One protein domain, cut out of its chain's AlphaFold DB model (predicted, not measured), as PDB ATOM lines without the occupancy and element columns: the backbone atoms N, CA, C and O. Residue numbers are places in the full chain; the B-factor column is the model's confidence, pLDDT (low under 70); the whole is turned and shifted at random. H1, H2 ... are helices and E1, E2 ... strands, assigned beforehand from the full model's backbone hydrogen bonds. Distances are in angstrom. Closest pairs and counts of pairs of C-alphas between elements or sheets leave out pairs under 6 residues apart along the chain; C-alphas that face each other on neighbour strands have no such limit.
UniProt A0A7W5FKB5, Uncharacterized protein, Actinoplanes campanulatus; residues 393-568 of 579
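Overview. This is residues 393 to 568 of the 579 residues of an uncharacterized protein of Actinoplanes campanulatus (UniProt A0A7W5FKB5). Five helices, H2 to H6, form an up-and-down bundle with H4 in its middle, H2 and H3 to one side of it and H5 and H6 to the other. H1 packs on H2 at one end; at the other, a small hairpin, E1 and E2, packs on H6 through E2, and H7 and H8 sit more loosely by H6. The printed part has 176 residues with eight named helices and two strands, in the order H1 H2 H3 H4 H5 E1 E2 H6 H7 H8; the class is mostly helix and the two-strand sheet is antiparallel. It is compact, with a radius of gyration of the C-alphas of 16.6 A and spans of 47 by 37 by 29 A.

Along the chain. H1, residues 393 to 405, begins at C-alpha 393 (-13.559, -35.371, -45.462) and is 18.5 A long. H2 is residues 422 to 433, H3 residues 440 to 456 and 25.6 A long, H4 residues 461 to 475 and 20.6 A, and H5 residues 478 to 490 and 18.9 A. E1, residues 492 to 494, and E2, residues 497 to 499, come before H6, residues 510 to 520. H7 is residues 527 to 532, and H8, residues 557 to 567, ends at C-alpha 567 (-36.949, -35.008, -40.206).

Arrangement. In the bundle, each helix running against the one before it, H4 is the hub and touches H2, H3, H5 and H6. H1 touches H2, closest at the C-alphas of Ala 396 and Ala 431, 4.6 A, at a shallow tilt of 20 degrees, the same way. H2 and H3 are a hairpin, closest at C-alphas Gly 422 and Phe 456, 5.5 A. H4 and H5, also a hairpin, are closest at C-alphas Ala 465 and Ala 484, 4.2 A, at a shallow tilt of 17 degrees, opposite ways. H4 and H6 stand at a tilt of 36 degrees, only just steep. In the hairpin of E1 and E2, N 493 and O 497 are within hydrogen-bond range at 2.8 A. The closest C-alphas of E2 and H6, Tyr 498 and Ser 513, are 4.7 A apart. H8 is close to H6 but not clearly touching, and is apart from H1. Every O i to N i+4 pair is within hydrogen-bond range in H1, H2, H4, H5, H6, H7 and H8, and 11 of 13 in H3.

Size, cuts and confidence. The two C-alphas farthest apart, Ala 440 and Gly 551, are 49.5 A apart. The printed part has no cut. The links H1 to H2 and H7 to H8 are long. The mean pLDDT of the printed part is 74.0; 58 residues are under 70, among them residues 409 to 419 and 537 to 568.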
ATOM      1  N   ALA A 393     -12.423 -34.742 -46.139       70.94
ATOM      2  CA  ALA A 393     -13.559 -35.371 -45.462       70.94
ATOM      3  C   ALA A 393     -13.169 -35.908 -44.084       70.94
ATOM      4  O   ALA A 393     -13.835 -35.640 -43.086       70.94
ATOM      5  N   ARG A 394     -12.011 -36.569 -43.986       74.12
ATOM      6  CA  ARG A 394     -11.488 -37.050 -42.702       74.12
ATOM      7  C   ARG A 394     -11.302 -35.919 -41.688       74.12
ATOM      8  O   ARG A 394     -11.646 -36.078 -40.518       74.12
ATOM      9  N   LEU A 395     -10.773 -34.778 -42.131       75.25
ATOM     10  CA  LEU A 395     -10.594 -33.605 -41.280       75.25
ATOM     11  C   LEU A 395     -11.936 -33.024 -40.811       75.25
ATOM     12  O   LEU A 395     -12.073 -32.707 -39.632       75.25
ATOM     13  N   ALA A 396     -12.914 -32.907 -41.712       73.19
ATOM     14  CA  ALA A 396     -14.256 -32.422 -41.395       73.19
ATOM     15  C   ALA A 396     -14.925 -33.276 -40.303       73.19
ATOM     16  O   ALA A 396     -15.369 -32.747 -39.283       73.19
ATOM     17  N   ARG A 397     -14.892 -34.603 -40.456       78.94
ATOM     18  CA  ARG A 397     -15.424 -35.551 -39.465       78.94
ATOM     19  C   ARG A 397     -14.694 -35.488 -38.125       78.94
ATOM     20  O   ARG A 397     -15.321 -35.557 -37.072       78.94
ATOM     21  N   LEU A 398     -13.371 -35.319 -38.135       79.81
ATOM     22  CA  LEU A 398     -12.605 -35.160 -36.897       79.81
ATOM     23  C   LEU A 398     -12.889 -33.838 -36.182       79.81
ATOM     24  O   LEU A 398     -12.891 -33.814 -34.952       79.81
ATOM     25  N   ALA A 399     -13.163 -32.763 -36.922       76.69
ATOM     26  CA  ALA A 399     -13.602 -31.498 -36.340       76.69
ATOM     27  C   ALA A 399     -14.969 -31.642 -35.648       76.69
ATOM     28  O   ALA A 399     -15.120 -31.180 -34.521       76.69
ATOM     29  N   GLU A 400     -15.913 -32.356 -36.267       77.69
ATOM     30  CA  GLU A 400     -17.225 -32.668 -35.680       77.69
ATOM     31  C   GLU A 400     -17.096 -33.485 -34.382       77.69
ATOM     32  O   GLU A 400     -17.669 -33.128 -33.350       77.69
ATOM     33  N   ILE A 401     -16.275 -34.541 -34.393       85.12
ATOM     34  CA  ILE A 401     -15.993 -35.341 -33.192       85.12
ATOM     35  C   ILE A 401     -15.383 -34.466 -32.088       85.12
ATOM     36  O   ILE A 401     -15.798 -34.533 -30.927       85.12
ATOM     37  N   ALA A 402     -14.392 -33.641 -32.431       84.69
ATOM     38  CA  ALA A 402     -13.722 -32.765 -31.478       84.69
ATOM     39  C   ALA A 402     -14.695 -31.754 -30.858       84.69
ATOM     40  O   ALA A 402     -14.684 -31.566 -29.639       84.69
ATOM     41  N   GLU A 403     -15.576 -31.158 -31.660       80.62
ATOM     42  CA  GLU A 403     -16.592 -30.227 -31.182       80.62
ATOM     43  C   GLU A 403     -17.573 -30.890 -30.212       80.62
ATOM     44  O   GLU A 403     -17.753 -30.375 -29.102       80.62
ATOM     45  N   TYR A 404     -18.139 -32.047 -30.584       84.81
ATOM     46  CA  TYR A 404     -19.059 -32.806 -29.730       84.81
ATOM     47  C   TYR A 404     -18.409 -33.142 -28.378       84.81
ATOM     48  O   TYR A 404     -19.006 -33.000 -27.310       84.81
ATOM     49  N   LEU A 405     -17.132 -33.533 -28.397       87.44
ATOM     50  CA  LEU A 405     -16.370 -33.861 -27.190       87.44
ATOM     51  C   LEU A 405     -15.884 -32.629 -26.404       87.44
ATOM     52  O   LEU A 405     -15.381 -32.778 -25.280       87.44
ATOM     53  N   GLY A 406     -16.021 -31.422 -26.958       84.56
ATOM     54  CA  GLY A 406     -15.505 -30.180 -26.383       84.56
ATOM     55  C   GLY A 406     -13.974 -30.120 -26.352       84.56
ATOM     56  O   GLY A 406     -13.402 -29.598 -25.396       84.56
ATOM     57  N   GLN A 407     -13.311 -30.703 -27.350       84.00
ATOM     58  CA  GLN A 407     -11.857 -30.763 -27.481       84.00
ATOM     59  C   GLN A 407     -11.363 -29.837 -28.602       84.00
ATOM     60  O   GLN A 407     -12.008 -29.737 -29.642       84.00
ATOM     61  N   PRO A 408     -10.210 -29.167 -28.434       73.50
ATOM     62  CA  PRO A 408      -9.595 -28.425 -29.526       73.50
ATOM     63  C   PRO A 408      -8.939 -29.388 -30.527       73.50
ATOM     64  O   PRO A 408      -8.202 -30.290 -30.126       73.50
ATOM     65  N   LEU A 409      -9.162 -29.167 -31.825       69.25
ATOM     66  CA  LEU A 409      -8.397 -29.811 -32.896       69.25
ATOM     67  C   LEU A 409      -7.241 -28.880 -33.319       69.25
ATOM     68  O   LEU A 409      -7.455 -27.667 -33.403       69.25
ATOM     69  N   PRO A 410      -6.024 -29.388 -33.591       60.53
ATOM     70  CA  PRO A 410      -4.976 -28.580 -34.209       60.53
ATOM     71  C   PRO A 410      -5.469 -27.977 -35.534       60.53
ATOM     72  O   PRO A 410      -6.135 -28.664 -36.308       60.53
ATOM     73  N   SER A 411      -5.134 -26.713 -35.817       56.22
ATOM     74  CA  SER A 411      -5.514 -26.023 -37.060       56.22
ATOM     75  C   SER A 411      -4.810 -26.635 -38.282       56.22
ATOM     76  O   SER A 411      -3.826 -26.102 -38.785       56.22
ATOM     77  N   ALA A 412      -5.314 -27.765 -38.780       52.88
ATOM     78  CA  ALA A 412      -4.807 -28.440 -39.977       52.88
ATOM     79  C   ALA A 412      -5.243 -27.756 -41.291       52.88
ATOM     80  O   ALA A 412      -4.701 -28.031 -42.356       52.88
ATOM     81  N   VAL A 413      -6.200 -26.824 -41.221       53.94
ATOM     82  CA  VAL A 413      -6.833 -26.168 -42.384       53.94
ATOM     83  C   VAL A 413      -5.931 -25.097 -43.039       53.94
ATOM     84  O   VAL A 413      -6.311 -24.452 -44.011       53.94
ATOM     85  N   SER A 414      -4.708 -24.897 -42.538       50.62
ATOM     86  CA  SER A 414      -3.793 -23.834 -42.981       50.62
ATOM     87  C   SER A 414      -2.917 -24.190 -44.200       50.62
ATOM     88  O   SER A 414      -1.996 -23.425 -44.499       50.62
ATOM     89  N   SER A 415      -3.120 -25.314 -44.903       52.03
ATOM     90  CA  SER A 415      -2.246 -25.625 -46.046       52.03
ATOM     91  C   SER A 415      -2.436 -24.605 -47.183       52.03
ATOM     92  O   SER A 415      -3.552 -24.330 -47.625       52.03
ATOM     93  N   ASP A 416      -1.330 -24.017 -47.654       57.12
ATOM     94  CA  ASP A 416      -1.295 -23.068 -48.783       57.12
ATOM     95  C   ASP A 416      -1.614 -23.746 -50.142       57.12
ATOM     96  O   ASP A 416      -1.652 -23.084 -51.185       57.12
ATOM     97  N   ASP A 417      -1.869 -25.057 -50.148       65.06
ATOM     98  CA  ASP A 417      -2.115 -25.851 -51.350       65.06
ATOM     99  C   ASP A 417      -3.501 -25.583 -51.941       65.06
ATOM    100  O   ASP A 417      -4.513 -25.532 -51.237       65.06
ATOM    101  N   SER A 418      -3.570 -25.453 -53.267       66.69
ATOM    102  CA  SER A 418      -4.844 -25.270 -53.969       66.69
ATOM    103  C   SER A 418      -5.646 -26.583 -53.976       66.69
ATOM    104  O   SER A 418      -5.093 -27.604 -54.381       66.69
ATOM    105  N   PRO A 419      -6.922 -26.583 -53.554       69.88
ATOM    106  CA  PRO A 419      -7.772 -27.768 -53.586       69.88
ATOM    107  C   PRO A 419      -8.029 -28.228 -55.026       69.88
ATOM    108  O   PRO A 419      -8.109 -27.413 -55.950       69.88
ATOM    109  N   GLU A 420      -8.169 -29.540 -55.211       75.12
ATOM    110  CA  GLU A 420      -8.337 -30.179 -56.525       75.12
ATOM    111  C   GLU A 420      -9.763 -30.076 -57.094       75.12
ATOM    112  O   GLU A 420      -9.960 -30.237 -58.299       75.12
ATOM    113  N   SER A 421     -10.763 -29.814 -56.244       78.69
ATOM    114  CA  SER A 421     -12.183 -29.843 -56.610       78.69
ATOM    115  C   SER A 421     -13.054 -28.962 -55.700       78.69
ATOM    116  O   SER A 421     -12.660 -28.627 -54.581       78.69
ATOM    117  N   GLY A 422     -14.261 -28.615 -56.165       76.38
ATOM    118  CA  GLY A 422     -15.281 -27.911 -55.370       76.38
ATOM    119  C   GLY A 422     -15.645 -28.621 -54.054       76.38
ATOM    120  O   GLY A 422     -15.596 -27.971 -53.009       76.38
ATOM    121  N   PRO A 423     -15.900 -29.945 -54.051       75.31
ATOM    122  CA  PRO A 423     -16.105 -30.714 -52.820       75.31
ATOM    123  C   PRO A 423     -14.946 -30.599 -51.819       75.31
ATOM    124  O   PRO A 423     -15.173 -30.431 -50.623       75.31
ATOM    125  N   ALA A 424     -13.690 -30.609 -52.288       75.81
ATOM    126  CA  ALA A 424     -12.537 -30.438 -51.402       75.81
ATOM    127  C   ALA A 424     -12.493 -29.031 -50.769       75.81
ATOM    128  O   ALA A 424     -12.127 -28.895 -49.603       75.81
ATOM    129  N   VAL A 425     -12.899 -27.981 -51.496       79.56
ATOM    130  CA  VAL A 425     -13.011 -26.617 -50.939       79.56
ATOM    131  C   VAL A 425     -14.045 -26.570 -49.813       79.56
ATOM    132  O   VAL A 425     -13.768 -26.027 -48.742       79.56
ATOM    133  N   LEU A 426     -15.212 -27.168 -50.043       78.62
ATOM    134  CA  LEU A 426     -16.321 -27.193 -49.096       78.62
ATOM    135  C   LEU A 426     -15.967 -27.920 -47.802       78.62
ATOM    136  O   LEU A 426     -16.181 -27.396 -46.714       78.62
ATOM    137  N   MET A 427     -15.337 -29.082 -47.919       74.88
ATOM    138  CA  MET A 427     -14.864 -29.866 -46.779       74.88
ATOM    139  C   MET A 427     -13.839 -29.089 -45.931       74.88
ATOM    140  O   MET A 427     -13.884 -29.125 -44.699       74.88
ATOM    141  N   ARG A 428     -12.936 -28.322 -46.569       77.56
ATOM    142  CA  ARG A 428     -11.985 -27.450 -45.853       77.56
ATOM    143  C   ARG A 428     -12.708 -26.303 -45.152       77.56
ATOM    144  O   ARG A 428     -12.356 -25.964 -44.024       77.56
ATOM    145  N   MET A 429     -13.707 -25.712 -45.807       80.75
ATOM    146  CA  MET A 429     -14.526 -24.654 -45.217       80.75
ATOM    147  C   MET A 429     -15.309 -25.164 -44.003       80.75
ATOM    148  O   MET A 429     -15.342 -24.487 -42.978       80.75
ATOM    149  N   PHE A 430     -15.869 -26.372 -44.082       76.62
ATOM    150  CA  PHE A 430     -16.560 -27.016 -42.969       76.62
ATOM    151  C   PHE A 430     -15.630 -27.187 -41.766       76.62
ATOM    152  O   PHE A 430     -15.940 -26.710 -40.677       76.62
ATOM    153  N   ALA A 431     -14.445 -27.772 -41.970       72.19
ATOM    154  CA  ALA A 431     -13.453 -27.939 -40.908       72.19
ATOM    155  C   ALA A 431     -13.047 -26.607 -40.244       72.19
ATOM    156  O   ALA A 431     -12.747 -26.564 -39.052       72.19
ATOM    157  N   LEU A 432     -13.047 -25.511 -41.009       75.38
ATOM    158  CA  LEU A 432     -12.770 -24.169 -40.506       75.38
ATOM    159  C   LEU A 432     -13.937 -23.584 -39.700       75.38
ATOM    160  O   LEU A 432     -13.715 -22.947 -38.672       75.38
ATOM    161  N   ALA A 433     -15.170 -23.801 -40.163       73.81
ATOM    162  CA  ALA A 433     -16.387 -23.270 -39.557       73.81
ATOM    163  C   ALA A 433     -16.695 -23.880 -38.179       73.81
ATOM    164  O   ALA A 433     -17.302 -23.202 -37.354       73.81
ATOM    165  N   GLN A 434     -16.212 -25.098 -37.897       69.69
ATOM    166  CA  GLN A 434     -16.367 -25.748 -36.584       69.69
ATOM    167  C   GLN A 434     -15.497 -25.142 -35.468       69.69
ATOM    168  O   GLN A 434     -15.578 -25.533 -34.300       69.69
ATOM    169  N   GLN A 435     -14.647 -24.158 -35.777       66.62
ATOM    170  CA  GLN A 435     -13.883 -23.463 -34.748       66.62
ATOM    171  C   GLN A 435     -14.750 -22.427 -34.013       66.62
ATOM    172  O   GLN A 435     -15.120 -21.393 -34.567       66.62
ATOM    173  N   LYS A 436     -14.997 -22.647 -32.712       58.25
ATOM    174  CA  LYS A 436     -15.816 -21.752 -31.860       58.25
ATOM    175  C   LYS A 436     -15.337 -20.293 -31.804       58.25
ATOM    176  O   LYS A 436     -16.129 -19.406 -31.491       58.25
ATOM    177  N   GLN A 437     -14.051 -20.033 -32.051       66.31
ATOM    178  CA  GLN A 437     -13.474 -18.686 -32.105       66.31
ATOM    179  C   GLN A 437     -12.450 -18.602 -33.244       66.31
ATOM    180  O   GLN A 437     -11.273 -18.875 -33.007       66.31
ATOM    181  N   PRO A 438     -12.865 -18.231 -34.470       67.31
ATOM    182  CA  PRO A 438     -11.933 -18.102 -35.582       67.31
ATOM    183  C   PRO A 438     -10.917 -16.992 -35.300       67.31
ATOM    184  O   PRO A 438     -11.277 -15.843 -35.016       67.31
ATOM    185  N   GLY A 439      -9.634 -17.329 -35.385       72.38
ATOM    186  CA  GLY A 439      -8.550 -16.363 -35.318       72.38
ATOM    187  C   GLY A 439      -8.402 -15.575 -36.621       72.38
ATOM    188  O   GLY A 439      -9.040 -15.841 -37.641       72.38
ATOM    189  N   ALA A 440      -7.482 -14.607 -36.629       75.56
ATOM    190  CA  ALA A 440      -7.161 -13.843 -37.841       75.56
ATOM    191  C   ALA A 440      -6.640 -14.735 -38.990       75.56
ATOM    192  O   ALA A 440      -6.828 -14.410 -40.164       75.56
ATOM    193  N   ALA A 441      -5.993 -15.858 -38.655       74.31
ATOM    194  CA  ALA A 441      -5.533 -16.851 -39.623       74.31
ATOM    195  C   ALA A 441      -6.709 -17.590 -40.281       74.31
ATOM    196  O   ALA A 441      -6.734 -17.705 -41.505       74.31
ATOM    197  N   ASP A 442      -7.709 -17.994 -39.497       75.19
ATOM    198  CA  ASP A 442      -8.897 -18.698 -39.989       75.19
ATOM    199  C   ASP A 442      -9.742 -17.790 -40.882       75.19
ATOM    200  O   ASP A 442     -10.108 -18.161 -41.991       75.19
ATOM    201  N   VAL A 443      -9.940 -16.531 -40.482       80.25
ATOM    202  CA  VAL A 443     -10.610 -15.520 -41.319       80.25
ATOM    203  C   VAL A 443      -9.917 -15.358 -42.680       80.25
ATOM    204  O   VAL A 443     -10.575 -15.269 -43.719       80.25
ATOM    205  N   LYS A 444      -8.579 -15.331 -42.695       82.69
ATOM    206  CA  LYS A 444      -7.794 -15.235 -43.932       82.69
ATOM    207  C   LYS A 444      -7.913 -16.506 -44.779       82.69
ATOM    208  O   LYS A 444      -8.003 -16.399 -46.002       82.69
ATOM    209  N   ALA A 445      -7.918 -17.682 -44.154       81.56
ATOM    210  CA  ALA A 445      -8.101 -18.963 -44.829       81.56
ATOM    211  C   ALA A 445      -9.500 -19.078 -45.455       81.56
ATOM    212  O   ALA A 445      -9.605 -19.423 -46.629       81.56
ATOM    213  N   ALA A 446     -10.552 -18.679 -44.733       84.12
ATOM    214  CA  ALA A 446     -11.930 -18.680 -45.223       84.12
ATOM    215  C   ALA A 446     -12.079 -17.840 -46.499       84.12
ATOM    216  O   ALA A 446     -12.599 -18.314 -47.505       84.12
ATOM    217  N   ARG A 447     -11.543 -16.611 -46.503       87.38
ATOM    218  CA  ARG A 447     -11.583 -15.745 -47.695       87.38
ATOM    219  C   ARG A 447     -10.860 -16.367 -48.891       87.38
ATOM    220  O   ARG A 447     -11.392 -16.365 -49.993       87.38
ATOM    221  N   ARG A 448      -9.685 -16.963 -48.668       85.94
ATOM    222  CA  ARG A 448      -8.943 -17.664 -49.729       85.94
ATOM    223  C   ARG A 448      -9.713 -18.861 -50.285       85.94
ATOM    224  O   ARG A 448      -9.690 -19.076 -51.492       85.94
ATOM    225  N   LEU A 449     -10.371 -19.639 -49.424       87.19
ATOM    226  CA  LEU A 449     -11.186 -20.777 -49.847       87.19
ATOM    227  C   LEU A 449     -12.378 -20.320 -50.697       87.19
ATOM    228  O   LEU A 449     -12.666 -20.968 -51.695       87.19
ATOM    229  N   VAL A 450     -13.007 -19.181 -50.385       88.81
ATOM    230  CA  VAL A 450     -14.047 -18.582 -51.246       88.81
ATOM    231  C   VAL A 450     -13.485 -18.214 -52.625       88.81
ATOM    232  O   VAL A 450     -14.057 -18.612 -53.640       88.81
ATOM    233  N   ASP A 451     -12.332 -17.538 -52.686       88.38
ATOM    234  CA  ASP A 451     -11.679 -17.185 -53.960       88.38
ATOM    235  C   ASP A 451     -11.336 -18.427 -54.807       88.38
ATOM    236  O   ASP A 451     -11.350 -18.395 -56.042       88.38
ATOM    237  N   GLN A 452     -11.004 -19.539 -54.146       86.75
ATOM    238  CA  GLN A 452     -10.756 -20.824 -54.793       86.75
ATOM    239  C   GLN A 452     -12.059 -21.502 -55.236       86.75
ATOM    240  O   GLN A 452     -12.104 -22.009 -56.356       86.75
ATOM    241  N   ALA A 453     -13.112 -21.465 -54.410       86.25
ATOM    242  CA  ALA A 453     -14.425 -22.046 -54.697       86.25
ATOM    243  C   ALA A 453     -14.983 -21.525 -56.026       86.25
ATOM    244  O   ALA A 453     -15.410 -22.310 -56.867       86.25
ATOM    245  N   ILE A 454     -14.886 -20.213 -56.266       88.19
ATOM    246  CA  ILE A 454     -15.406 -19.551 -57.477       88.19
ATOM    247  C   ILE A 454     -14.876 -20.195 -58.772       88.19
ATOM    248  O   ILE A 454     -15.583 -20.255 -59.778       88.19
ATOM    249  N   ARG A 455     -13.661 -20.761 -58.763       88.81
ATOM    250  CA  ARG A 455     -13.083 -21.450 -59.935       88.81
ATOM    251  C   ARG A 455     -13.885 -22.684 -60.356       88.81
ATOM    252  O   ARG A 455     -13.814 -23.083 -61.518       88.81
ATOM    253  N   PHE A 456     -14.646 -23.259 -59.431       87.00
ATOM    254  CA  PHE A 456     -15.456 -24.453 -59.619       87.00
ATOM    255  C   PHE A 456     -16.955 -24.152 -59.784       87.00
ATOM    256  O   PHE A 456     -17.716 -25.101 -59.935       87.00
ATOM    257  N   GLU A 457     -17.400 -22.885 -59.840       86.81
ATOM    258  CA  GLU A 457     -18.838 -22.518 -59.910       86.81
ATOM    259  C   GLU A 457     -19.569 -23.217 -61.071       86.81
ATOM    260  O   GLU A 457     -20.723 -23.605 -60.946       86.81
ATOM    261  N   ARG A 458     -18.886 -23.454 -62.199       85.25
ATOM    262  CA  ARG A 458     -19.459 -24.164 -63.361       85.25
ATOM    263  C   ARG A 458     -19.437 -25.690 -63.261       85.25
ATOM    264  O   ARG A 458     -20.038 -26.347 -64.101       85.25
ATOM    265  N   GLN A 459     -18.662 -26.253 -62.344       83.88
ATOM    266  CA  GLN A 459     -18.444 -27.698 -62.225       83.88
ATOM    267  C   GLN A 459     -19.175 -28.279 -61.012       83.88
ATOM    268  O   GLN A 459     -19.675 -29.394 -61.097       83.88
ATOM    269  N   ALA A 460     -19.236 -27.509 -59.922       84.88
ATOM    270  CA  ALA A 460     -19.760 -27.890 -58.615       84.88
ATOM    271  C   ALA A 460     -20.505 -26.693 -57.971       84.88
ATOM    272  O   ALA A 460     -20.053 -26.145 -56.961       84.88
ATOM    273  N   PRO A 461     -21.584 -26.181 -58.601       88.19
ATOM    274  CA  PRO A 461     -22.255 -24.953 -58.164       88.19
ATOM    275  C   PRO A 461     -22.799 -25.055 -56.735       88.19
ATOM    276  O   PRO A 461     -22.663 -24.113 -55.955       88.19
ATOM    277  N   MET A 462     -23.367 -26.203 -56.363       85.62
ATOM    278  CA  MET A 462     -23.951 -26.403 -55.035       85.62
ATOM    279  C   MET A 462     -22.890 -26.382 -53.937       85.62
ATOM    280  O   MET A 462     -23.099 -25.787 -52.880       85.62
ATOM    281  N   GLU A 463     -21.726 -26.962 -54.202       86.12
ATOM    282  CA  GLU A 463     -20.623 -27.021 -53.258       86.12
ATOM    283  C   GLU A 463     -19.962 -25.648 -53.080       86.12
ATOM    284  O   GLU A 463     -19.562 -25.264 -51.975       86.12
ATOM    285  N   VAL A 464     -19.902 -24.864 -54.159       88.81
ATOM    286  CA  VAL A 464     -19.462 -23.466 -54.112       88.81
ATOM    287  C   VAL A 464     -20.437 -22.617 -53.301       88.81
ATOM    288  O   VAL A 464     -19.999 -21.883 -52.415       88.81
ATOM    289  N   ALA A 465     -21.745 -22.753 -53.538       90.25
ATOM    290  CA  ALA A 465     -22.768 -22.037 -52.779       90.25
ATOM    291  C   ALA A 465     -22.709 -22.378 -51.283       90.25
ATOM    292  O   ALA A 465     -22.737 -21.483 -50.440       90.25
ATOM    293  N   ALA A 466     -22.547 -23.659 -50.946       86.94
ATOM    294  CA  ALA A 466     -22.406 -24.095 -49.562       86.94
ATOM    295  C   ALA A 466     -21.129 -23.541 -48.907       86.94
ATOM    296  O   ALA A 466     -21.169 -23.085 -47.765       86.94
ATOM    297  N   SER A 467     -20.014 -23.496 -49.646       88.19
ATOM    298  CA  SER A 467     -18.756 -22.908 -49.162       88.19
ATOM    299  C   SER A 467     -18.911 -21.411 -48.871       88.19
ATOM    300  O   SER A 467     -18.410 -20.916 -47.861       88.19
ATOM    301  N   MET A 468     -19.623 -20.690 -49.742       92.00
ATOM    302  CA  MET A 468     -19.931 -19.268 -49.567       92.00
ATOM    303  C   MET A 468     -20.857 -19.025 -48.375       92.00
ATOM    304  O   MET A 468     -20.615 -18.094 -47.612       92.00
ATOM    305  N   GLU A 469     -21.869 -19.868 -48.166       90.88
ATOM    306  CA  GLU A 469     -22.767 -19.758 -47.013       90.88
ATOM    307  C   GLU A 469     -22.037 -20.025 -45.687       90.88
ATOM    308  O   GLU A 469     -22.187 -19.265 -44.728       90.88
ATOM    309  N   MET A 470     -21.172 -21.042 -45.626       85.44
ATOM    310  CA  MET A 470     -20.337 -21.282 -44.441       85.44
ATOM    311  C   MET A 470     -19.414 -20.087 -44.163       85.44
ATOM    312  O   MET A 470     -19.334 -19.607 -43.029       85.44
ATOM    313  N   ALA A 471     -18.757 -19.558 -45.201       87.44
ATOM    314  CA  ALA A 471     -17.905 -18.380 -45.079       87.44
ATOM    315  C   ALA A 471     -18.694 -17.135 -44.658       87.44
ATOM    316  O   ALA A 471     -18.224 -16.376 -43.814       87.44
ATOM    317  N   SER A 472     -19.899 -16.936 -45.196       89.44
ATOM    318  CA  SER A 472     -20.823 -15.868 -44.802       89.44
ATOM    319  C   SER A 472     -21.086 -15.904 -43.301       89.44
ATOM    320  O   SER A 472     -20.915 -14.890 -42.627       89.44
ATOM    321  N   ARG A 473     -21.426 -17.074 -42.746       85.62
ATOM    322  CA  ARG A 473     -21.693 -17.234 -41.307       85.62
ATOM    323  C   ARG A 473     -20.446 -16.987 -40.463       85.62
ATOM    324  O   ARG A 473     -20.513 -16.247 -39.480       85.62
ATOM    325  N   LEU A 474     -19.305 -17.535 -40.882       81.38
ATOM    326  CA  LEU A 474     -18.023 -17.384 -40.189       81.38
ATOM    327  C   LEU A 474     -17.531 -15.927 -40.175       81.38
ATOM    328  O   LEU A 474     -17.053 -15.428 -39.157       81.38
ATOM    329  N   LEU A 475     -17.660 -15.233 -41.308       85.75
ATOM    330  CA  LEU A 475     -17.169 -13.868 -41.529       85.75
ATOM    331  C   LEU A 475     -18.222 -12.789 -41.242       85.75
ATOM    332  O   LEU A 475     -17.884 -11.604 -41.216       85.75
ATOM    333  N   ARG A 476     -19.480 -13.190 -41.026       86.56
ATOM    334  CA  ARG A 476     -20.673 -12.327 -40.962       86.56
ATOM    335  C   ARG A 476     -20.843 -11.458 -42.216       86.56
ATOM    336  O   ARG A 476     -21.202 -10.283 -42.118       86.56
ATOM    337  N   ASP A 477     -20.573 -12.035 -43.383       90.12
ATOM    338  CA  ASP A 477     -20.539 -11.348 -44.676       90.12
ATOM    339  C   ASP A 477     -21.824 -11.599 -45.484       90.12
ATOM    340  O   ASP A 477     -22.028 -12.664 -46.063       90.12
ATOM    341  N   LYS A 478     -22.713 -10.599 -45.520       92.06
ATOM    342  CA  LYS A 478     -24.027 -10.716 -46.173       92.06
ATOM    343  C   LYS A 478     -23.951 -10.819 -47.696       92.06
ATOM    344  O   LYS A 478     -24.908 -11.300 -48.298       92.06
ATOM    345  N   GLU A 479     -22.868 -10.352 -48.316       94.31
ATOM    346  CA  GLU A 479     -22.706 -10.443 -49.770       94.31
ATOM    347  C   GLU A 479     -22.470 -11.899 -50.179       94.31
ATOM    348  O   GLU A 479     -23.126 -12.388 -51.096       94.31
ATOM    349  N   LEU A 480     -21.661 -12.633 -49.406       92.25
ATOM    350  CA  LEU A 480     -21.438 -14.067 -49.613       92.25
ATOM    351  C   LEU A 480     -22.728 -14.889 -49.482       92.25
ATOM    352  O   LEU A 480     -22.952 -15.803 -50.274       92.25
ATOM    353  N   HIS A 481     -23.606 -14.546 -48.533       91.94
ATOM    354  CA  HIS A 481     -24.934 -15.164 -48.442       91.94
ATOM    355  C   HIS A 481     -25.772 -14.893 -49.699       91.94
ATOM    356  O   HIS A 481     -26.363 -15.808 -50.270       91.94
ATOM    357  N   ALA A 482     -25.817 -13.640 -50.163       94.12
ATOM    358  CA  ALA A 482     -26.580 -13.275 -51.355       94.12
ATOM    359  C   ALA A 482     -26.072 -14.002 -52.615       94.12
ATOM    360  O   ALA A 482     -26.879 -14.440 -53.439       94.12
ATOM    361  N   ASP A 483     -24.756 -14.182 -52.740       94.38
ATOM    362  CA  ASP A 483     -24.151 -14.965 -53.817       94.38
ATOM    363  C   ASP A 483     -24.482 -16.459 -53.719       94.38
ATOM    364  O   ASP A 483     -24.852 -17.063 -54.728       94.38
ATOM    365  N   ALA A 484     -24.449 -17.047 -52.519       92.31
ATOM    366  CA  ALA A 484     -24.879 -18.429 -52.305       92.31
ATOM    367  C   ALA A 484     -26.348 -18.632 -52.722       92.31
ATOM    368  O   ALA A 484     -26.661 -19.561 -53.470       92.31
ATOM    369  N   ILE A 485     -27.238 -17.711 -52.327       94.19
ATOM    370  CA  ILE A 485     -28.657 -17.711 -52.716       94.19
ATOM    371  C   ILE A 485     -28.825 -17.623 -54.240       94.19
ATOM    372  O   ILE A 485     -29.650 -18.334 -54.820       94.19
ATOM    373  N   ARG A 486     -28.034 -16.779 -54.913       94.00
ATOM    374  CA  ARG A 486     -28.049 -16.647 -56.378       94.00
ATOM    375  C   ARG A 486     -27.681 -17.963 -57.065       94.00
ATOM    376  O   ARG A 486     -28.329 -18.323 -58.046       94.00
ATOM    377  N   ILE A 487     -26.661 -18.663 -56.566       92.00
ATOM    378  CA  ILE A 487     -26.203 -19.928 -57.152       92.00
ATOM    379  C   ILE A 487     -27.258 -21.025 -56.960       92.00
ATOM    380  O   ILE A 487     -27.671 -21.634 -57.946       92.00
ATOM    381  N   ILE A 488     -27.786 -21.229 -55.744       90.81
ATOM    382  CA  ILE A 488     -28.807 -22.272 -55.526       90.81
ATOM    383  C   ILE A 488     -30.098 -21.995 -56.308       90.81
ATOM    384  O   ILE A 488     -30.783 -22.929 -56.719       90.81
ATOM    385  N   ALA A 489     -30.440 -20.724 -56.552       91.25
ATOM    386  CA  ALA A 489     -31.616 -20.363 -57.336       91.25
ATOM    387  C   ALA A 489     -31.491 -20.794 -58.805       91.25
ATOM    388  O   ALA A 489     -32.502 -21.137 -59.418       91.25
ATOM    389  N   ALA A 490     -30.272 -20.804 -59.357       89.94
ATOM    390  CA  ALA A 490     -30.002 -21.289 -60.709       89.94
ATOM    391  C   ALA A 490     -30.098 -22.824 -60.816       89.94
ATOM    392  O   ALA A 490     -30.476 -23.334 -61.868       89.94
ATOM    393  N   GLU A 491     -29.823 -23.539 -59.721       90.25
ATOM    394  CA  GLU A 491     -29.870 -25.008 -59.639       90.25
ATOM    395  C   GLU A 491     -31.221 -25.559 -59.148       90.25
ATOM    396  O   GLU A 491     -31.422 -26.771 -59.029       90.25
ATOM    397  N   ARG A 492     -32.179 -24.678 -58.846       89.25
ATOM    398  CA  ARG A 492     -33.493 -25.061 -58.327       89.25
ATOM    399  C   ARG A 492     -34.385 -25.618 -59.436       89.25
ATOM    400  O   ARG A 492     -34.729 -24.920 -60.386       89.25
ATOM    401  N   GLN A 493     -34.865 -26.846 -59.251       86.19
ATOM    402  CA  GLN A 493     -35.835 -27.493 -60.147       86.19
ATOM    403  C   GLN A 493     -37.275 -27.302 -59.670       86.19
ATOM    404  O   GLN A 493     -38.190 -27.089 -60.464       86.19
ATOM    405  N   ALA A 494     -37.476 -27.375 -58.356       85.44
ATOM    406  CA  ALA A 494     -38.749 -27.129 -57.692       85.44
ATOM    407  C   ALA A 494     -38.502 -26.607 -56.268       85.44
ATOM    408  O   ALA A 494     -37.365 -26.456 -55.820       85.44
ATOM    409  N   ILE A 495     -39.568 -26.300 -55.527       83.00
ATOM    410  CA  ILE A 495     -39.433 -25.941 -54.111       83.00
ATOM    411  C   ILE A 495     -38.795 -27.112 -53.352       83.00
ATOM    412  O   ILE A 495     -39.354 -28.208 -53.349       83.00
ATOM    413  N   GLY A 496     -37.613 -26.878 -52.767       77.44
ATOM    414  CA  GLY A 496     -36.857 -27.887 -52.026       77.44
ATOM    415  C   GLY A 496     -36.197 -28.978 -52.877       77.44
ATOM    416  O   GLY A 496     -35.786 -29.986 -52.315       77.44
ATOM    417  N   VAL A 497     -36.109 -28.817 -54.206       83.00
ATOM    418  CA  VAL A 497     -35.486 -29.799 -55.115       83.00
ATOM    419  C   VAL A 497     -34.469 -29.113 -56.022       83.00
ATOM    420  O   VAL A 497     -34.827 -28.186 -56.753       83.00
ATOM    421  N   TYR A 498     -33.227 -29.592 -55.993       85.94
ATOM    422  CA  TYR A 498     -32.073 -28.964 -56.644       85.94
ATOM    423  C   TYR A 498     -31.222 -29.984 -57.430       85.94
ATOM    424  O   TYR A 498     -31.282 -31.189 -57.164       85.94
ATOM    425  N   SER A 499     -30.437 -29.514 -58.405       85.19
ATOM    426  CA  SER A 499     -29.427 -30.299 -59.140       85.19
ATOM    427  C   SER A 499     -28.007 -30.089 -58.611       85.19
ATOM    428  O   SER A 499     -27.671 -29.015 -58.138       85.19
ATOM    429  N   LEU A 500     -27.150 -31.112 -58.745       76.94
ATOM    430  CA  LEU A 500     -25.693 -30.991 -58.530       76.94
ATOM    431  C   LEU A 500     -24.937 -30.484 -59.772       76.94
ATOM    432  O   LEU A 500     -23.791 -30.066 -59.669       76.94
ATOM    433  N   GLN A 501     -25.539 -30.577 -60.960       74.75
ATOM    434  CA  GLN A 501     -24.893 -30.239 -62.229       74.75
ATOM    435  C   GLN A 501     -25.666 -29.128 -62.938       74.75
ATOM    436  O   GLN A 501     -26.894 -29.219 -62.997       74.75
ATOM    437  N   PRO A 502     -24.973 -28.162 -63.562       69.12
ATOM    438  CA  PRO A 502     -25.638 -27.092 -64.282       69.12
ATOM    439  C   PRO A 502     -26.251 -27.591 -65.597       69.12
ATOM    440  O   PRO A 502     -25.652 -28.381 -66.330       69.12
ATOM    441  N   GLY A 503     -27.413 -27.039 -65.951       62.34
ATOM    442  CA  GLY A 503     -27.987 -27.135 -67.295       62.34
ATOM    443  C   GLY A 503     -29.350 -27.827 -67.395       62.34
ATOM    444  O   GLY A 503     -29.812 -28.536 -66.503       62.34
ATOM    445  N   ALA A 504     -30.011 -27.611 -68.537       51.91
ATOM    446  CA  ALA A 504     -31.316 -28.189 -68.835       51.91
ATOM    447  C   ALA A 504     -31.200 -29.714 -69.016       51.91
ATOM    448  O   ALA A 504     -30.628 -30.182 -69.999       51.91
ATOM    449  N   GLY A 505     -31.743 -30.479 -68.066       55.78
ATOM    450  CA  GLY A 505     -31.728 -31.948 -68.079       55.78
ATOM    451  C   GLY A 505     -30.885 -32.597 -66.978       55.78
ATOM    452  O   GLY A 505     -30.855 -33.824 -66.902       55.78
ATOM    453  N   ALA A 506     -30.237 -31.818 -66.107       70.94
ATOM    454  CA  ALA A 506     -29.641 -32.365 -64.892       70.94
ATOM    455  C   ALA A 506     -30.734 -32.984 -64.001       70.94
ATOM    456  O   ALA A 506     -31.766 -32.367 -63.749       70.94
ATOM    457  N   GLY A 507     -30.538 -34.220 -63.540       78.62
ATOM    458  CA  GLY A 507     -31.476 -34.874 -62.623       78.62
ATOM    459  C   GLY A 507     -31.406 -34.286 -61.212       78.62
ATOM    460  O   GLY A 507     -30.330 -33.855 -60.781       78.62
ATOM    461  N   ALA A 508     -32.536 -34.311 -60.499       80.94
ATOM    462  CA  ALA A 508     -32.614 -33.952 -59.086       80.94
ATOM    463  C   ALA A 508     -31.561 -34.710 -58.254       80.94
ATOM    464  O   ALA A 508     -31.222 -35.858 -58.558       80.94
ATOM    465  N   SER A 509     -31.036 -34.064 -57.215       77.19
ATOM    466  CA  SER A 509     -30.084 -34.652 -56.272       77.19
ATOM    467  C   SER A 509     -30.528 -34.396 -54.837       77.19
ATOM    468  O   SER A 509     -30.909 -33.275 -54.495       77.19
ATOM    469  N   LEU A 510     -30.473 -35.434 -54.003       73.56
ATOM    470  CA  LEU A 510     -30.781 -35.337 -52.580       73.56
ATOM    471  C   LEU A 510     -29.786 -34.412 -51.874       73.56
ATOM    472  O   LEU A 510     -30.204 -33.459 -51.225       73.56
ATOM    473  N   GLU A 511     -28.489 -34.631 -52.089       73.69
ATOM    474  CA  GLU A 511     -27.408 -33.816 -51.526       73.69
ATOM    475  C   GLU A 511     -27.579 -32.330 -51.871       73.69
ATOM    476  O   GLU A 511     -27.655 -31.484 -50.979       73.69
ATOM    477  N   ALA A 512     -27.763 -32.007 -53.160       79.25
ATOM    478  CA  ALA A 512     -28.022 -30.630 -53.587       79.25
ATOM    479  C   ALA A 512     -29.278 -30.061 -52.927       79.25
ATOM    480  O   ALA A 512     -29.332 -28.881 -52.583       79.25
ATOM    481  N   SER A 513     -30.304 -30.890 -52.752       81.00
ATOM    482  CA  SER A 513     -31.560 -30.431 -52.181       81.00
ATOM    483  C   SER A 513     -31.452 -30.084 -50.706       81.00
ATOM    484  O   SER A 513     -32.084 -29.128 -50.259       81.00
ATOM    485  N   ILE A 514     -30.612 -30.808 -49.977       75.69
ATOM    486  CA  ILE A 514     -30.351 -30.542 -48.569       75.69
ATOM    487  C   ILE A 514     -29.475 -29.298 -48.406       75.69
ATOM    488  O   ILE A 514     -29.816 -28.411 -47.622       75.69
ATOM    489  N   LEU A 515     -28.408 -29.172 -49.204       77.94
ATOM    490  CA  LEU A 515     -27.583 -27.959 -49.227       77.94
ATOM    491  C   LEU A 515     -28.418 -26.726 -49.586       77.94
ATOM    492  O   LEU A 515     -28.334 -25.703 -48.914       77.94
ATOM    493  N   GLY A 516     -29.262 -26.830 -50.616       82.69
ATOM    494  CA  GLY A 516     -30.139 -25.747 -51.050       82.69
ATOM    495  C   GLY A 516     -31.153 -25.344 -49.981       82.69
ATOM    496  O   GLY A 516     -31.342 -24.150 -49.750       82.69
ATOM    497  N   ALA A 517     -31.772 -26.313 -49.295       78.88
ATOM    498  CA  ALA A 517     -32.675 -26.042 -48.175       78.88
ATOM    499  C   ALA A 517     -31.952 -25.279 -47.053       78.88
ATOM    500  O   ALA A 517     -32.427 -24.222 -46.636       78.88
ATOM    501  N   TRP A 518     -30.755 -25.729 -46.667       79.06
ATOM    502  CA  TRP A 518     -29.961 -25.063 -45.637       79.06
ATOM    503  C   TRP A 518     -29.534 -23.645 -45.990       79.06
ATOM    504  O   TRP A 518     -29.751 -22.728 -45.200       79.06
ATOM    505  N   ILE A 519     -28.992 -23.441 -47.189       85.00
ATOM    506  CA  ILE A 519     -28.571 -22.112 -47.646       85.00
ATOM    507  C   ILE A 519     -29.776 -21.162 -47.686       85.00
ATOM    508  O   ILE A 519     -29.662 -19.997 -47.314       85.00
ATOM    509  N   SER A 520     -30.947 -21.657 -48.105       83.69
ATOM    510  CA  SER A 520     -32.170 -20.851 -48.180       83.69
ATOM    511  C   SER A 520     -32.820 -20.539 -46.825       83.69
ATOM    512  O   SER A 520     -33.658 -19.639 -46.764       83.69
ATOM    513  N   GLY A 521     -32.464 -21.266 -45.758       71.62
ATOM    514  CA  GLY A 521     -33.122 -21.171 -44.451       71.62
ATOM    515  C   GLY A 521     -34.603 -21.583 -44.466       71.62
ATOM    516  O   GLY A 521     -35.362 -21.183 -43.584       71.62
ATOM    517  N   ASP A 522     -35.041 -22.335 -45.481       67.38
ATOM    518  CA  ASP A 522     -36.422 -22.801 -45.620       67.38
ATOM    519  C   ASP A 522     -36.642 -24.065 -44.773       67.38
ATOM    520  O   ASP A 522     -36.342 -25.177 -45.199       67.38
ATOM    521  N   GLY A 523     -37.187 -23.891 -43.564       55.31
ATOM    522  CA  GLY A 523     -37.525 -24.989 -42.646       55.31
ATOM    523  C   GLY A 523     -38.742 -25.828 -43.069       55.31
ATOM    524  O   GLY A 523     -39.154 -26.734 -42.339       55.31
ATOM    525  N   SER A 524     -39.368 -25.545 -44.223       58.22
ATOM    526  CA  SER A 524     -40.456 -26.377 -44.738       58.22
ATOM    527  C   SER A 524     -39.895 -27.674 -45.335       58.22
ATOM    528  O   SER A 524     -39.459 -27.735 -46.480       58.22
ATOM    529  N   VAL A 525     -39.890 -28.736 -44.522       55.03
ATOM    530  CA  VAL A 525     -39.337 -30.059 -44.855       55.03
ATOM    531  C   VAL A 525     -39.814 -30.537 -46.245       55.03
ATOM    532  O   VAL A 525     -40.986 -30.898 -46.409       55.03
ATOM    533  N   PRO A 526     -38.932 -30.617 -47.263       62.66
ATOM    534  CA  PRO A 526     -39.315 -30.953 -48.634       62.66
ATOM    535  C   PRO A 526     -39.410 -32.465 -48.869       62.66
ATOM    536  O   PRO A 526     -39.438 -32.912 -50.012       62.66
ATOM    537  N   MET A 527     -39.513 -33.273 -47.812       68.25
ATOM    538  CA  MET A 527     -39.540 -34.736 -47.887       68.25
ATOM    539  C   MET A 527     -40.601 -35.255 -48.872       68.25
ATOM    540  O   MET A 527     -40.341 -36.136 -49.683       68.25
ATOM    541  N   GLN A 528     -41.784 -34.635 -48.901       71.19
ATOM    542  CA  GLN A 528     -42.827 -34.956 -49.884       71.19
ATOM    543  C   GLN A 528     -42.454 -34.560 -51.322       71.19
ATOM    544  O   GLN A 528     -42.921 -35.164 -52.287       71.19
ATOM    545  N   ALA A 529     -41.639 -33.524 -51.512       75.25
ATOM    546  CA  ALA A 529     -41.068 -33.200 -52.816       75.25
ATOM    547  C   ALA A 529     -40.024 -34.249 -53.233       75.25
ATOM    548  O   ALA A 529     -40.097 -34.722 -54.363       75.25
ATOM    549  N   TRP A 530     -39.148 -34.686 -52.322       78.75
ATOM    550  CA  TRP A 530     -38.141 -35.725 -52.574       78.75
ATOM    551  C   TRP A 530     -38.750 -37.087 -52.901       78.75
ATOM    552  O   TRP A 530     -38.312 -37.731 -53.852       78.75
ATOM    553  N   ILE A 531     -39.812 -37.487 -52.195       75.81
ATOM    554  CA  ILE A 531     -40.577 -38.703 -52.507       75.81
ATOM    555  C   ILE A 531     -41.168 -38.619 -53.917       75.81
ATOM    556  O   ILE A 531     -41.038 -39.546 -54.712       75.81
ATOM    557  N   ARG A 532     -41.780 -37.479 -54.269       79.62
ATOM    558  CA  ARG A 532     -42.396 -37.280 -55.593       79.62
ATOM    559  C   ARG A 532     -41.398 -37.348 -56.745       79.62
ATOM    560  O   ARG A 532     -41.777 -37.795 -57.823       79.62
ATOM    561  N   VAL A 533     -40.158 -36.908 -56.532       77.31
ATOM    562  CA  VAL A 533     -39.095 -36.987 -57.548       77.31
ATOM    563  C   VAL A 533     -38.264 -38.273 -57.452       77.31
ATOM    564  O   VAL A 533     -37.302 -38.428 -58.198       77.31
ATOM    565  N   GLY A 534     -38.634 -39.203 -56.565       71.38
ATOM    566  CA  GLY A 534     -37.981 -40.505 -56.421       71.38
ATOM    567  C   GLY A 534     -36.602 -40.466 -55.756       71.38
ATOM    568  O   GLY A 534     -35.846 -41.424 -55.893       71.38
ATOM    569  N   LEU A 535     -36.266 -39.381 -55.049       72.62
ATOM    570  CA  LEU A 535     -35.044 -39.284 -54.237       72.62
ATOM    571  C   LEU A 535     -35.163 -40.073 -52.926       72.62
ATOM    572  O   LEU A 535     -34.159 -40.571 -52.418       72.62
ATOM    573  N   CYS A 536     -36.389 -40.214 -52.417       70.19
ATOM    574  CA  CYS A 536     -36.715 -41.037 -51.257       70.19
ATOM    575  C   CYS A 536     -37.918 -41.944 -51.547       70.19
ATOM    576  O   CYS A 536     -38.772 -41.618 -52.375       70.19
ATOM    577  N   THR A 537     -38.008 -43.074 -50.853       68.12
ATOM    578  CA  THR A 537     -39.192 -43.941 -50.844       68.12
ATOM    579  C   THR A 537     -40.309 -43.336 -49.990       68.12
ATOM    580  O   THR A 537     -40.082 -42.426 -49.192       68.12
ATOM    581  N   ALA A 538     -41.529 -43.869 -50.125       67.75
ATOM    582  CA  ALA A 538     -42.677 -43.460 -49.310       67.75
ATOM    583  C   ALA A 538     -42.454 -43.653 -47.794       67.75
ATOM    584  O   ALA A 538     -43.060 -42.935 -47.003       67.75
ATOM    585  N   ASP A 539     -41.545 -44.557 -47.417       58.00
ATOM    586  CA  ASP A 539     -41.164 -44.860 -46.033       58.00
ATOM    587  C   ASP A 539     -39.946 -44.044 -45.553       58.00
ATOM    588  O   ASP A 539     -39.363 -44.334 -44.509       58.00
ATOM    589  N   PHE A 540     -39.585 -42.987 -46.292       60.66
ATOM    590  CA  PHE A 540     -38.513 -42.036 -45.970       60.66
ATOM    591  C   PHE A 540     -37.090 -42.605 -46.034       60.66
ATOM    592  O   PHE A 540     -36.194 -42.094 -45.363       60.66
ATOM    593  N   ILE A 541     -36.873 -43.625 -46.863       60.78
ATOM    594  CA  ILE A 541     -35.534 -44.137 -47.168       60.78
ATOM    595  C   ILE A 541     -35.023 -43.389 -48.392       60.78
ATOM    596  O   ILE A 541     -35.637 -43.458 -49.458       60.78
ATOM    597  N   CYS A 542     -33.934 -42.647 -48.244       63.72
ATOM    598  CA  CYS A 542     -33.374 -41.822 -49.308       63.72
ATOM    599  C   CYS A 542     -32.091 -42.443 -49.865       63.72
ATOM    600  O   CYS A 542     -31.380 -43.125 -49.136       63.72
ATOM    601  N   ARG A 543     -31.802 -42.221 -51.152       60.31
ATOM    602  CA  ARG A 543     -30.557 -42.699 -51.777       60.31
ATOM    603  C   ARG A 543     -29.357 -41.906 -51.259       60.31
ATOM    604  O   ARG A 543     -29.408 -40.676 -51.297       60.31
ATOM    605  N   GLU A 544     -28.292 -42.584 -50.842       51.06
ATOM    606  CA  GLU A 544     -27.025 -41.950 -50.455       51.06
ATOM    607  C   GLU A 544     -26.232 -41.527 -51.707       51.06
ATOM    608  O   GLU A 544     -25.623 -40.458 -51.731       51.06
ATOM    609  N   SER A 545     -26.321 -42.299 -52.797       49.16
ATOM    610  CA  SER A 545     -25.688 -42.023 -54.089       49.16
ATOM    611  C   SER A 545     -26.632 -42.211 -55.291       49.16
ATOM    612  O   SER A 545     -27.657 -42.894 -55.243       49.16
ATOM    613  N   ARG A 546     -26.270 -41.627 -56.448       40.53
ATOM    614  CA  ARG A 546     -27.006 -41.824 -57.720       40.53
ATOM    615  C   ARG A 546     -27.036 -43.287 -58.190       40.53
ATOM    616  O   ARG A 546     -27.890 -43.607 -59.017       40.53
ATOM    617  N   ASN A 547     -26.130 -44.129 -57.694       36.50
ATOM    618  CA  ASN A 547     -25.972 -45.523 -58.108       36.50
ATOM    619  C   ASN A 547     -26.681 -46.519 -57.181       36.50
ATOM    620  O   ASN A 547     -26.641 -47.712 -57.465       36.50
ATOM    621  N   ASP A 548     -27.335 -46.051 -56.119       41.97
ATOM    622  CA  ASP A 548     -27.998 -46.943 -55.174       41.97
ATOM    623  C   ASP A 548     -29.286 -47.488 -55.807       41.97
ATOM    624  O   ASP A 548     -30.207 -46.736 -56.168       41.97
ATOM    625  N   GLU A 549     -29.353 -48.809 -55.976       42.84
ATOM    626  CA  GLU A 549     -30.595 -49.489 -56.319       42.84
ATOM    627  C   GLU A 549     -31.480 -49.557 -55.068       42.84
ATOM    628  O   GLU A 549     -31.047 -49.982 -54.001       42.84
ATOM    629  N   PHE A 550     -32.748 -49.143 -55.183       45.72
ATOM    630  CA  PHE A 550     -33.719 -49.366 -54.110       45.72
ATOM    631  C   PHE A 550     -33.968 -50.875 -53.996       45.72
ATOM    632  O   PHE A 550     -34.722 -51.424 -54.802       45.72
ATOM    633  N   GLY A 551     -33.353 -51.541 -53.022       38.34
ATOM    634  CA  GLY A 551     -33.613 -52.963 -52.791       38.34
ATOM    635  C   GLY A 551     -32.535 -53.731 -52.037       38.34
ATOM    636  O   GLY A 551     -32.874 -54.743 -51.439       38.34
ATOM    637  N   ASP A 552     -31.300 -53.241 -52.019       40.28
ATOM    638  CA  ASP A 552     -30.212 -53.779 -51.197       40.28
ATOM    639  C   ASP A 552     -29.722 -52.691 -50.241       40.28
ATOM    640  O   ASP A 552     -29.939 -51.512 -50.506       40.28
ATOM    641  N   THR A 553     -29.015 -53.084 -49.185       42.31
ATOM    642  CA  THR A 553     -28.318 -52.245 -48.189       42.31
ATOM    643  C   THR A 553     -29.171 -51.769 -47.020       42.31
ATOM    644  O   THR A 553     -30.122 -50.994 -47.141       42.31
ATOM    645  N   SER A 554     -28.819 -52.263 -45.835       46.53
ATOM    646  CA  SER A 554     -29.230 -51.626 -44.601       46.53
ATOM    647  C   SER A 554     -28.725 -50.176 -44.573       46.53
ATOM    648  O   SER A 554     -27.707 -49.840 -45.177       46.53
ATOM    649  N   LEU A 555     -29.459 -49.286 -43.904       51.47
ATOM    650  CA  LEU A 555     -29.013 -47.904 -43.753       51.47
ATOM    651  C   LEU A 555     -27.739 -47.887 -42.909       51.47
ATOM    652  O   LEU A 555     -27.767 -48.260 -41.732       51.47
ATOM    653  N   THR A 556     -26.648 -47.413 -43.506       59.09
ATOM    654  CA  THR A 556     -25.431 -47.064 -42.777       59.09
ATOM    655  C   THR A 556     -25.754 -46.037 -41.681       59.09
ATOM    656  O   THR A 556     -26.746 -45.300 -41.769       59.09
ATOM    657  N   PHE A 557     -24.918 -45.919 -40.638       60.41
ATOM    658  CA  PHE A 557     -25.091 -44.829 -39.662       60.41
ATOM    659  C   PHE A 557     -25.040 -43.459 -40.338       60.41
ATOM    660  O   PHE A 557     -25.734 -42.528 -39.915       60.41
ATOM    661  N   HIS A 558     -24.262 -43.349 -41.418       60.00
ATOM    662  CA  HIS A 558     -24.233 -42.168 -42.256       60.00
ATOM    663  C   HIS A 558     -25.629 -41.870 -42.824       60.00
ATOM    664  O   HIS A 558     -26.199 -40.840 -42.451       60.00
ATOM    665  N   GLY A 559     -26.231 -42.779 -43.595       58.12
ATOM    666  CA  GLY A 559     -27.575 -42.629 -44.164       58.12
ATOM    667  C   GLY A 559     -28.668 -42.391 -43.128       58.12
ATOM    668  O   GLY A 559     -29.513 -41.509 -43.306       58.12
ATOM    669  N   ALA A 560     -28.618 -43.094 -41.995       60.88
ATOM    670  CA  ALA A 560     -29.549 -42.883 -40.890       60.88
ATOM    671  C   ALA A 560     -29.467 -41.455 -40.328       60.88
ATOM    672  O   ALA A 560     -30.495 -40.808 -40.113       60.88
ATOM    673  N   SER A 561     -28.251 -40.930 -40.150       59.75
ATOM    674  CA  SER A 561     -28.033 -39.558 -39.680       59.75
ATOM    675  C   SER A 561     -28.512 -38.502 -40.688       59.75
ATOM    676  O   SER A 561     -28.996 -37.440 -40.285       59.75
ATOM    677  N   LEU A 562     -28.443 -38.796 -41.996       58.16
ATOM    678  CA  LEU A 562     -28.977 -37.920 -43.045       58.16
ATOM    679  C   LEU A 562     -30.507 -37.857 -42.986       58.16
ATOM    680  O   LEU A 562     -31.091 -36.771 -43.030       58.16
ATOM    681  N   VAL A 563     -31.164 -39.011 -42.832       58.84
ATOM    682  CA  VAL A 563     -32.626 -39.099 -42.691       58.84
ATOM    683  C   VAL A 563     -33.094 -38.395 -41.412       58.84
ATOM    684  O   VAL A 563     -34.079 -37.654 -41.449       58.84
ATOM    685  N   ALA A 564     -32.378 -38.577 -40.299       60.12
ATOM    686  CA  ALA A 564     -32.662 -37.929 -39.020       60.12
ATOM    687  C   ALA A 564     -32.579 -36.395 -39.111       60.12
ATOM    688  O   ALA A 564     -33.531 -35.706 -38.731       60.12
ATOM    689  N   ALA A 565     -31.503 -35.861 -39.705       56.75
ATOM    690  CA  ALA A 565     -31.327 -34.424 -39.931       56.75
ATOM    691  C   ALA A 565     -32.478 -33.820 -40.754       56.75
ATOM    692  O   ALA A 565     -32.949 -32.718 -40.477       56.75
ATOM    693  N   CYS A 566     -32.982 -34.569 -41.738       51.84
ATOM    694  CA  CYS A 566     -34.044 -34.113 -42.630       51.84
ATOM    695  C   CYS A 566     -35.465 -34.229 -42.050       51.84
ATOM    696  O   CYS A 566     -36.408 -33.731 -42.669       51.84
ATOM    697  N   ARG A 567     -35.649 -34.889 -40.896       52.66
ATOM    698  CA  ARG A 567     -36.949 -35.008 -40.206       52.66
ATOM    699  C   ARG A 567     -37.204 -33.893 -39.191       52.66
ATOM    700  O   ARG A 567     -38.350 -33.719 -38.779       52.66
ATOM    701  N   GLN A 568     -36.179 -33.145 -38.786       50.22
ATOM    702  CA  GLN A 568     -36.356 -32.040 -37.849       50.22
ATOM    703  C   GLN A 568     -36.840 -30.768 -38.576       50.22
ATOM    704  O   GLN A 568     -36.403 -30.500 -39.697       50.22
TER     705      GLN A 568